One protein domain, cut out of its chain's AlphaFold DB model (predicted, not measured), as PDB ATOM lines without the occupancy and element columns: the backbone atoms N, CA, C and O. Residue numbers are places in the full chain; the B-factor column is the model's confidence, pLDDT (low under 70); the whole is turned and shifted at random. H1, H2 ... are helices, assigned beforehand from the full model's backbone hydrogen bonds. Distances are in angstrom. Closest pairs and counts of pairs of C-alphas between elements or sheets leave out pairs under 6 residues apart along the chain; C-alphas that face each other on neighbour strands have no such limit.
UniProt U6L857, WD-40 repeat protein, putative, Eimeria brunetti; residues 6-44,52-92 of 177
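What this domain is: This is residues 6 to 44 and 52 to 92 of the 177 residues of the protein "WD-40 repeat protein, putative" of Eimeria brunetti (UniProt U6L857). What is the shape? A small compact head, the hairpin H1 and H2 with short H3 near it, bears one long helix, H4, whose residues 58 to 92 stick out. What builds it? The printed part has 80 residues with H1, H2, H3 and H4 in order, all helix; it is extended, radius of gyration of the C-alphas 22.6 A, spanning 70 by 24 by 23 A.

Where its parts are: Where is the head? H1, residues 6 to 22, 24.7 A, begins at C-alpha 6 (129.740, 274.362, 315.810); H2 is residues 24 to 34, 15.1 A, H3 residues 38 to 42, 7.0 A. Where is the arm? H4, residues 55 to 92, 54.6 A, ends at C-alpha 92 (118.080, 226.523, 342.939).

How they stand to each other: Do H1 and H2 touch? This hairpin touches through residues 16 to 20 alone of H1, closest C-alphas Leu 19 and His 27, 5.2 A, at a shallow tilt of 23 degrees, opposite ways. What else touches H1? H4 does with residues 55 to 56 alone, closest C-alphas Ala 14 and Leu 56, 5.9 A, at a steep tilt of 61 degrees; H3 is close but not clearly touching, C-alphas Leu 13 and Phe 38 being closest, 6.8 A. Are backbones within hydrogen-bond range? Every O i to N i+4 pair is in H1 and H4, 6 of 7 in H2, 0 of 1 in H3, where 1 of 2 O i to N i+3 pairs is.

The domain as a whole: How large is it? The farthest C-alphas, Ala 40 and Ser 92, are 70.6 A apart. Is it cut? Residues 45 to 51 are not printed, and C-alphas 44 and 52 are 11.3 A apart; the links H1 to H2 and H2 to H3 are tight. Where is confidence low? The model's pLDDT is under 70 at residues 37 to 44 and 91 to 92.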
ATOM      1  N   ARG A   6     130.967 274.414 316.631       81.50
ATOM      2  CA  ARG A   6     129.740 274.362 315.810       81.50
ATOM      3  C   ARG A   6     128.457 274.239 316.645       81.50
ATOM      4  O   ARG A   6     127.446 274.839 316.305       81.50
ATOM      5  N   GLN A   7     128.480 273.443 317.714       84.38
ATOM      6  CA  GLN A   7     127.325 273.260 318.602       84.38
ATOM      7  C   GLN A   7     127.058 274.517 319.432       84.38
ATOM      8  O   GLN A   7     125.905 274.852 319.675       84.38
ATOM      9  N   GLU A   8     128.116 275.215 319.835       85.44
ATOM     10  CA  GLU A   8     128.038 276.502 320.522       85.44
ATOM     11  C   GLU A   8     127.419 277.581 319.621       85.44
ATOM     12  O   GLU A   8     126.463 278.237 320.023       85.44
ATOM     13  N   GLN A   9     127.853 277.675 318.359       83.12
ATOM     14  CA  GLN A   9     127.242 278.573 317.366       83.12
ATOM     15  C   GLN A   9     125.751 278.276 317.140       83.12
ATOM     16  O   GLN A   9     124.930 279.191 317.118       83.12
ATOM     17  N   GLN A  10     125.377 276.997 317.027       84.31
ATOM     18  CA  GLN A  10     123.973 276.582 316.898       84.31
ATOM     19  C   GLN A  10     123.145 276.906 318.149       84.31
ATOM     20  O   GLN A  10     121.973 277.266 318.039       84.31
ATOM     21  N   LEU A  11     123.740 276.776 319.337       87.38
ATOM     22  CA  LEU A  11     123.092 277.131 320.594       87.38
ATOM     23  C   LEU A  11     122.858 278.642 320.680       87.38
ATOM     24  O   LEU A  11     121.745 279.053 320.994       87.38
ATOM     25  N   HIS A  12     123.863 279.460 320.352       88.12
ATOM     26  CA  HIS A  12     123.726 280.918 320.334       88.12
ATOM     27  C   HIS A  12     122.654 281.373 319.338       88.12
ATOM     28  O   HIS A  12     121.818 282.197 319.697       88.12
ATOM     29  N   LEU A  13     122.598 280.769 318.145       86.19
ATOM     30  CA  LEU A  13     121.546 281.041 317.162       86.19
ATOM     31  C   LEU A  13     120.146 280.692 317.699       86.19
ATOM     32  O   LEU A  13     119.220 281.493 317.594       86.19
ATOM     33  N   ALA A  14     119.983 279.516 318.310       86.94
ATOM     34  CA  ALA A  14     118.700 279.098 318.872       86.94
ATOM     35  C   ALA A  14     118.253 279.983 320.052       86.94
ATOM     36  O   ALA A  14     117.059 280.234 320.216       86.94
ATOM     37  N   ILE A  15     119.201 280.461 320.869       89.25
ATOM     38  CA  ILE A  15     118.940 281.410 321.959       89.25
ATOM     39  C   ILE A  15     118.528 282.769 321.390       89.25
ATOM     40  O   ILE A  15     117.517 283.307 321.832       89.25
ATOM     41  N   ALA A  16     119.249 283.292 320.395       88.31
ATOM     42  CA  ALA A  16     118.926 284.565 319.756       88.31
ATOM     43  C   ALA A  16     117.496 284.553 319.192       88.31
ATOM     44  O   ALA A  16     116.681 285.371 319.604       88.31
ATOM     45  N   LEU A  17     117.129 283.548 318.389       86.88
ATOM     46  CA  LEU A  17     115.776 283.422 317.820       86.88
ATOM     47  C   LEU A  17     114.674 283.270 318.882       86.88
ATOM     48  O   LEU A  17     113.542 283.722 318.698       86.88
ATOM     49  N   TYR A  18     114.982 282.625 320.009       89.94
ATOM     50  CA  TYR A  18     114.051 282.522 321.132       89.94
ATOM     51  C   TYR A  18     113.849 283.873 321.836       89.94
ATOM     52  O   TYR A  18     112.718 284.234 322.176       89.94
ATOM     53  N   LEU A  19     114.937 284.618 322.055       90.81
ATOM     54  CA  LEU A  19     114.902 285.951 322.655       90.81
ATOM     55  C   LEU A  19     114.242 286.966 321.724       90.81
ATOM     56  O   LEU A  19     113.493 287.805 322.205       90.81
ATOM     57  N   GLU A  20     114.435 286.862 320.411       87.44
ATOM     58  CA  GLU A  20     113.806 287.748 319.427       87.44
ATOM     59  C   GLU A  20     112.280 287.694 319.549       87.44
ATOM     60  O   GLU A  20     111.607 288.721 319.623       87.44
ATOM     61  N   ALA A  21     111.738 286.478 319.659       87.56
ATOM     62  CA  ALA A  21     110.302 286.246 319.712       87.56
ATOM     63  C   ALA A  21     109.649 286.640 321.051       87.56
ATOM     64  O   ALA A  21     108.450 286.919 321.075       87.56
ATOM     65  N   LYS A  22     110.384 286.616 322.173       90.50
ATOM     66  CA  LYS A  22     109.801 286.793 323.523       90.50
ATOM     67  C   LYS A  22     110.356 287.966 324.334       90.50
ATOM     68  O   LYS A  22     109.639 288.493 325.178       90.50
ATOM     69  N   PHE A  23     111.611 288.350 324.117       92.88
ATOM     70  CA  PHE A  23     112.368 289.307 324.933       92.88
ATOM     71  C   PHE A  23     113.313 290.168 324.063       92.88
ATOM     72  O   PHE A  23     114.537 289.994 324.102       92.88
ATOM     73  N   PRO A  24     112.782 291.132 323.288       88.50
ATOM     74  CA  PRO A  24     113.557 291.872 322.284       88.50
ATOM     75  C   PRO A  24     114.660 292.771 322.874       88.50
ATOM     76  O   PRO A  24     115.678 293.011 322.228       88.50
ATOM     77  N   GLU A  25     114.506 293.264 324.106       91.50
ATOM     78  CA  GLU A  25     115.562 294.040 324.778       91.50
ATOM     79  C   GLU A  25     116.755 293.160 325.172       91.50
ATOM     80  O   GLU A  25     117.909 293.551 324.979       91.50
ATOM     81  N   ALA A  26     116.481 291.942 325.652       90.88
ATOM     82  CA  ALA A  26     117.507 290.959 325.982       90.88
ATOM     83  C   ALA A  26     118.246 290.477 324.725       90.88
ATOM     84  O   ALA A  26     119.462 290.311 324.766       90.88
ATOM     85  N   HIS A  27     117.544 290.336 323.594       89.44
ATOM     86  CA  HIS A  27     118.159 290.026 322.299       89.44
ATOM     87  C   HIS A  27     119.249 291.033 321.915       89.44
ATOM     88  O   HIS A  27     120.367 290.648 321.589       89.44
ATOM     89  N   ARG A  28     118.959 292.337 322.007       87.56
ATOM     90  CA  ARG A  28     119.918 293.402 321.657       87.56
ATOM     91  C   ARG A  28     121.121 293.468 322.596       87.56
ATOM     92  O   ARG A  28     122.185 293.948 322.213       87.56
ATOM     93  N   ALA A  29     120.956 293.080 323.858       90.94
ATOM     94  CA  ALA A  29     122.086 292.930 324.772       90.94
ATOM     95  C   ALA A  29     122.932 291.709 324.388       90.94
ATOM     96  O   ALA A  29     124.147 291.830 324.258       90.94
ATOM     97  N   PHE A  30     122.277 290.581 324.103       90.31
ATOM     98  CA  PHE A  30     122.928 289.335 323.718       90.31
ATOM     99  C   PHE A  30     123.724 289.454 322.411       90.31
ATOM    100  O   PHE A  30     124.855 288.990 322.362       90.31
ATOM    101  N   GLU A  31     123.205 290.132 321.383       86.94
ATOM    102  CA  GLU A  31     123.946 290.394 320.135       86.94
ATOM    103  C   GLU A  31     125.242 291.179 320.368       86.94
ATOM    104  O   GLU A  31     126.291 290.836 319.820       86.94
ATOM    105  N   ARG A  32     125.193 292.201 321.233       86.75
ATOM    106  CA  ARG A  32     126.367 293.020 321.573       86.75
ATOM    107  C   ARG A  32     127.432 292.222 322.318       86.75
ATOM    108  O   ARG A  32     128.615 292.444 322.092       86.75
ATOM    109  N   GLU A  33     127.020 291.320 323.203       88.12
ATOM    110  CA  GLU A  33     127.935 290.488 323.992       88.12
ATOM    111  C   GLU A  33     128.487 289.304 323.193       88.12
ATOM    112  O   GLU A  33     129.671 288.987 323.292       88.12
ATOM    113  N   ALA A  34     127.650 288.669 322.371       82.25
ATOM    114  CA  ALA A  34     128.040 287.552 321.519       82.25
ATOM    115  C   ALA A  34     128.894 287.993 320.320       82.25
ATOM    116  O   ALA A  34     129.528 287.143 319.695       82.25
ATOM    117  N   ASN A  35     128.923 289.296 320.003       79.19
ATOM    118  CA  ASN A  35     129.637 289.889 318.869       79.19
ATOM    119  C   ASN A  35     129.295 289.203 317.530       79.19
ATOM    120  O   ASN A  35     130.163 288.984 316.680       79.19
ATOM    121  N   VAL A  36     128.026 288.816 317.375       74.94
ATOM    122  CA  VAL A  36     127.477 288.159 316.185       74.94
ATOM    123  C   VAL A  36     126.134 288.801 315.859       74.94
ATOM    124  O   VAL A  36     125.228 288.809 316.690       74.94
ATOM    125  N   ASP A  37     125.999 289.290 314.627       68.62
ATOM    126  CA  ASP A  37     124.745 289.832 314.106       68.62
ATOM    127  C   ASP A  37     123.844 288.680 313.628       68.62
ATOM    128  O   ASP A  37     123.972 288.179 312.505       68.62
ATOM    129  N   PHE A  38     122.922 288.227 314.483       69.75
ATOM    130  CA  PHE A  38     122.047 287.085 314.177       69.75
ATOM    131  C   PHE A  38     120.909 287.443 313.207       69.75
ATOM    132  O   PHE A  38     120.376 286.556 312.538       69.75
ATOM    133  N   SER A  39     120.606 288.737 313.036       63.38
ATOM    134  CA  SER A  39     119.635 289.242 312.052       63.38
ATOM    135  C   SER A  39     119.943 288.790 310.610       63.38
ATOM    136  O   SER A  39     119.031 288.426 309.866       63.38
ATOM    137  N   ALA A  40     121.227 288.703 310.232       53.34
ATOM    138  CA  ALA A  40     121.664 288.234 308.910       53.34
ATOM    139  C   ALA A  40     121.661 286.696 308.760       53.34
ATOM    140  O   ALA A  40     121.598 286.182 307.642       53.34
ATOM    141  N   ALA A  41     121.700 285.954 309.872       55.00
ATOM    142  CA  ALA A  41     121.752 284.488 309.904       55.00
ATOM    143  C   ALA A  41     120.375 283.814 309.732       55.00
ATOM    144  O   ALA A  41     120.298 282.601 309.547       55.00
ATOM    145  N   SER A  42     119.291 284.597 309.744       53.75
ATOM    146  CA  SER A  42     117.935 284.150 309.398       53.75
ATOM    147  C   SER A  42     117.764 283.816 307.904       53.75
ATOM    148  O   SER A  42     116.772 283.195 307.512       53.75
ATOM    149  N   SER A  43     118.733 284.189 307.054       48.00
ATOM    150  CA  SER A  43     118.727 283.855 305.628       48.00
ATOM    151  C   SER A  43     119.276 282.437 305.405       48.00
ATOM    152  O   SER A  43     120.431 282.168 305.743       48.00
ATOM    153  N   PRO A  44     118.487 281.493 304.852       49.12
ATOM    154  CA  PRO A  44     118.883 280.093 304.784       49.12
ATOM    155  C   PRO A  44     120.030 279.887 303.788       49.12
ATOM    156  O   PRO A  44     119.823 279.848 302.572       49.12
ATOM    157  N   ASP A  52     114.058 277.730 314.008       79.00
ATOM    158  CA  ASP A  52     112.905 278.588 314.282       79.00
ATOM    159  C   ASP A  52     112.879 278.960 315.775       79.00
ATOM    160  O   ASP A  52     113.477 278.267 316.606       79.00
ATOM    161  N   SER A  53     112.113 279.986 316.154       81.50
ATOM    162  CA  SER A  53     111.942 280.419 317.556       81.50
ATOM    163  C   SER A  53     111.415 279.318 318.495       81.50
ATOM    164  O   SER A  53     111.644 279.345 319.706       81.50
ATOM    165  N   GLU A  54     110.753 278.294 317.947       85.56
ATOM    166  CA  GLU A  54     110.251 277.137 318.696       85.56
ATOM    167  C   GLU A  54     111.278 276.010 318.879       85.56
ATOM    168  O   GLU A  54     111.017 275.059 319.619       85.56
ATOM    169  N   THR A  55     112.440 276.066 318.224       87.00
ATOM    170  CA  THR A  55     113.421 274.968 318.266       87.00
ATOM    171  C   THR A  55     113.997 274.742 319.654       87.00
ATOM    172  O   THR A  55     114.102 273.593 320.086       87.00
ATOM    173  N   LEU A  56     114.312 275.813 320.384       89.00
ATOM    174  CA  LEU A  56     114.839 275.731 321.743       89.00
ATOM    175  C   LEU A  56     113.791 275.171 322.730       89.00
ATOM    176  O   LEU A  56     114.100 274.181 323.398       89.00
ATOM    177  N   PRO A  57     112.528 275.656 322.755       91.38
ATOM    178  CA  PRO A  57     111.446 275.012 323.504       91.38
ATOM    179  C   PRO A  57     111.208 273.539 323.139       91.38
ATOM    180  O   PRO A  57     111.076 272.700 324.033       91.38
ATOM    181  N   LYS A  58     111.180 273.198 321.841       91.69
ATOM    182  CA  LYS A  58     110.974 271.816 321.369       91.69
ATOM    183  C   LYS A  58     112.101 270.895 321.830       91.69
ATOM    184  O   LYS A  58     111.823 269.812 322.342       91.69
ATOM    185  N   ARG A  59     113.360 271.321 321.688       91.75
ATOM    186  CA  ARG A  59     114.534 270.554 322.135       91.75
ATOM    187  C   ARG A  59     114.555 270.407 323.655       91.75
ATOM    188  O   ARG A  59     114.766 269.297 324.126       91.75
ATOM    189  N   TRP A  60     114.240 271.464 324.406       92.31
ATOM    190  CA  TRP A  60     114.134 271.412 325.869       92.31
ATOM    191  C   TRP A  60     113.077 270.399 326.341       92.31
ATOM    192  O   TRP A  60     113.369 269.495 327.130       92.31
ATOM    193  N   ALA A  61     111.861 270.476 325.793       93.25
ATOM    194  CA  ALA A  61     110.790 269.535 326.114       93.25
ATOM    195  C   ALA A  61     111.143 268.095 325.699       93.25
ATOM    196  O   ALA A  61     110.888 267.147 326.446       93.25
ATOM    197  N   ALA A  62     111.772 267.921 324.532       93.75
ATOM    198  CA  ALA A  62     112.241 266.621 324.068       93.75
ATOM    199  C   ALA A  62     113.305 266.036 325.005       93.75
ATOM    200  O   ALA A  62     113.207 264.860 325.345       93.75
ATOM    201  N   THR A  63     114.273 266.832 325.475       95.81
ATOM    202  CA  THR A  63     115.290 266.358 326.427       95.81
ATOM    203  C   THR A  63     114.673 265.891 327.739       95.81
ATOM    204  O   THR A  63     114.991 264.790 328.181       95.81
ATOM    205  N   ALA A  64     113.721 266.642 328.304       94.06
ATOM    206  CA  ALA A  64     113.024 266.241 329.528       94.06
ATOM    207  C   ALA A  64     112.217 264.945 329.331       94.06
ATOM    208  O   ALA A  64     112.287 264.023 330.145       94.06
ATOM    209  N   ARG A  65     111.494 264.824 328.207       96.25
ATOM    210  CA  ARG A  65     110.737 263.611 327.866       96.25
ATOM    211  C   ARG A  65     111.648 262.402 327.657       96.25
ATOM    212  O   ARG A  65     111.314 261.302 328.097       96.25
ATOM    213  N   LEU A  66     112.771 262.582 326.962       96.31
ATOM    214  CA  LEU A  66     113.739 261.514 326.723       96.31
ATOM    215  C   LEU A  66     114.398 261.080 328.029       96.31
ATOM    216  O   LEU A  66     114.487 259.880 328.266       96.31
ATOM    217  N   GLN A  67     114.769 262.017 328.906       96.31
ATOM    218  CA  GLN A  67     115.276 261.704 330.243       96.31
ATOM    219  C   GLN A  67     114.262 260.884 331.050       96.31
ATOM    220  O   GLN A  67     114.621 259.829 331.562       96.31
ATOM    221  N   ALA A  68     112.988 261.292 331.079       96.38
ATOM    222  CA  ALA A  68     111.930 260.540 331.757       96.38
ATOM    223  C   ALA A  68     111.715 259.134 331.162       96.38
ATOM    224  O   ALA A  68     111.445 258.176 331.883       96.38
ATOM    225  N   ARG A  69     111.845 258.981 329.838       97.38
ATOM    226  CA  ARG A  69     111.735 257.666 329.192       97.38
ATOM    227  C   ARG A  69     112.942 256.780 329.491       97.38
ATOM    228  O   ARG A  69     112.762 255.585 329.693       97.38
ATOM    229  N   VAL A  70     114.145 257.347 329.523       98.31
ATOM    230  CA  VAL A  70     115.371 256.619 329.876       98.31
ATOM    231  C   VAL A  70     115.287 256.108 331.310       98.31
ATOM    232  O   VAL A  70     115.529 254.924 331.523       98.31
ATOM    233  N   THR A  71     114.869 256.936 332.268       98.00
ATOM    234  CA  THR A  71     114.723 256.501 333.666       98.00
ATOM    235  C   THR A  71     113.642 255.432 333.826       98.00
ATOM    236  O   THR A  71     113.864 254.440 334.518       98.00
ATOM    237  N   ALA A  72     112.507 255.570 333.134       98.19
ATOM    238  CA  ALA A  72     111.452 254.555 333.139       98.19
ATOM    239  C   ALA A  72     111.934 253.208 332.570       98.19
ATOM    240  O   ALA A  72     111.669 252.157 333.152       98.19
ATOM    241  N   LEU A  73     112.673 253.230 331.456       97.75
ATOM    242  CA  LEU A  73     113.230 252.017 330.852       97.75
ATOM    243  C   LEU A  73     114.310 251.377 331.729       97.75
ATOM    244  O   LEU A  73     114.323 250.157 331.876       97.75
ATOM    245  N   GLN A  74     115.180 252.180 332.347       98.00
ATOM    246  CA  GLN A  74     116.171 251.693 333.310       98.00
ATOM    247  C   GLN A  74     115.497 250.988 334.495       98.00
ATOM    248  O   GLN A  74     115.909 249.889 334.861       98.00
ATOM    249  N   HIS A  75     114.414 251.559 335.033       98.44
ATOM    250  CA  HIS A  75     113.636 250.932 336.101       98.44
ATOM    251  C   HIS A  75     112.986 249.613 335.653       98.44
ATOM    252  O   HIS A  75     113.022 248.624 336.383       98.44
ATOM    253  N   GLN A  76     112.418 249.567 334.443       98.25
ATOM    254  CA  GLN A  76     111.808 248.345 333.908       98.25
ATOM    255  C   GLN A  76     112.834 247.214 333.750       98.25
ATOM    256  O   GLN A  76     112.544 246.076 334.118       98.25
ATOM    257  N   LEU A  77     114.030 247.514 333.231       98.12
ATOM    258  CA  LEU A  77     115.105 246.526 333.098       98.12
ATOM    259  C   LEU A  77     115.543 245.988 334.463       98.12
ATOM    260  O   LEU A  77     115.616 244.775 334.645       98.12
ATOM    261  N   GLN A  78     115.751 246.877 335.435       97.94
ATOM    262  CA  GLN A  78     116.125 246.489 336.794       97.94
ATOM    263  C   GLN A  78     115.057 245.596 337.449       97.94
ATOM    264  O   GLN A  78     115.385 244.618 338.117       97.94
ATOM    265  N   GLN A  79     113.773 245.889 337.227       97.38
ATOM    266  CA  GLN A  79     112.673 245.065 337.727       97.38
ATOM    267  C   GLN A  79     112.656 243.674 337.080       97.38
ATOM    268  O   GLN A  79     112.496 242.673 337.778       97.38
ATOM    269  N   GLN A  80     112.825 243.593 335.758       97.06
ATOM    270  CA  GLN A  80     112.867 242.312 335.048       97.06
ATOM    271  C   GLN A  80     114.037 241.446 335.521       97.06
ATOM    272  O   GLN A  80     113.860 240.255 335.772       97.06
ATOM    273  N   GLU A  81     115.211 242.046 335.706       96.81
ATOM    274  CA  GLU A  81     116.389 241.357 336.234       96.81
ATOM    275  C   GLU A  81     116.142 240.823 337.653       96.81
ATOM    276  O   GLU A  81     116.440 239.665 337.947       96.81
ATOM    277  N   GLN A  82     115.506 241.616 338.522       95.81
ATOM    278  CA  GLN A  82     115.107 241.161 339.856       95.81
ATOM    279  C   GLN A  82     114.131 239.977 339.803       95.81
ATOM    280  O   GLN A  82     114.288 239.028 340.571       95.81
ATOM    281  N   GLN A  83     113.150 239.990 338.893       95.12
ATOM    282  CA  GLN A  83     112.213 238.873 338.730       95.12
ATOM    283  C   GLN A  83     112.910 237.591 338.263       95.12
ATOM    284  O   GLN A  83     112.627 236.517 338.799       95.12
ATOM    285  N   LEU A  84     113.838 237.695 337.309       92.81
ATOM    286  CA  LEU A  84     114.641 236.554 336.865       92.81
ATOM    287  C   LEU A  84     115.489 236.000 338.011       92.81
ATOM    288  O   LEU A  84     115.476 234.795 338.247       92.81
ATOM    289  N   ASN A  85     116.138 236.873 338.781       92.69
ATOM    290  CA  ASN A  85     116.941 236.464 339.931       92.69
ATOM    291  C   ASN A  85     116.106 235.733 340.991       92.69
ATOM    292  O   ASN A  85     116.550 234.718 341.521       92.69
ATOM    293  N   LEU A  86     114.878 236.189 341.262       93.12
ATOM    294  CA  LEU A  86     113.949 235.504 342.167       93.12
ATOM    295  C   LEU A  86     113.556 234.114 341.645       93.12
ATOM    296  O   LEU A  86     113.557 233.153 342.412       93.12
ATOM    297  N   PHE A  87     113.255 233.985 340.348       88.62
ATOM    298  CA  PHE A  87     112.902 232.700 339.738       88.62
ATOM    299  C   PHE A  87     114.079 231.713 339.760       88.62
ATOM    300  O   PHE A  87     113.922 230.560 340.163       88.62
ATOM    301  N   THR A  88     115.278 232.170 339.398       86.12
ATOM    302  CA  THR A  88     116.504 231.362 339.441       86.12
ATOM    303  C   THR A  88     116.880 230.968 340.874       86.12
ATOM    304  O   THR A  88     117.273 229.823 341.118       86.12
ATOM    305  N   ALA A  89     116.714 231.867 341.850       82.38
ATOM    306  CA  ALA A  89     116.925 231.563 343.266       82.38
ATOM    307  C   ALA A  89     115.916 230.523 343.788       82.38
ATOM    308  O   ALA A  89     116.298 229.585 344.479       82.38
ATOM    309  N   ALA A  90     114.638 230.628 343.412       75.25
ATOM    310  CA  ALA A  90     113.626 229.641 343.784       75.25
ATOM    311  C   ALA A  90     113.900 228.260 343.160       75.25
ATOM    312  O   ALA A  90     113.804 227.243 343.846       75.25
ATOM    313  N   ALA A  91     114.302 228.212 341.885       68.94
ATOM    314  CA  ALA A  91     114.656 226.967 341.205       68.94
ATOM    315  C   ALA A  91     115.883 226.277 341.837       68.94
ATOM    316  O   ALA A  91     115.906 225.056 341.985       68.94
ATOM    317  N   SER A  92     116.887 227.051 342.258       65.81
ATOM    318  CA  SER A  92     118.080 226.523 342.939       65.81
ATOM    319  C   SER A  92     117.817 226.125 344.399       65.81
ATOM    320  O   SER A  92     118.354 225.116 344.864       65.81
TER     321      SER A  92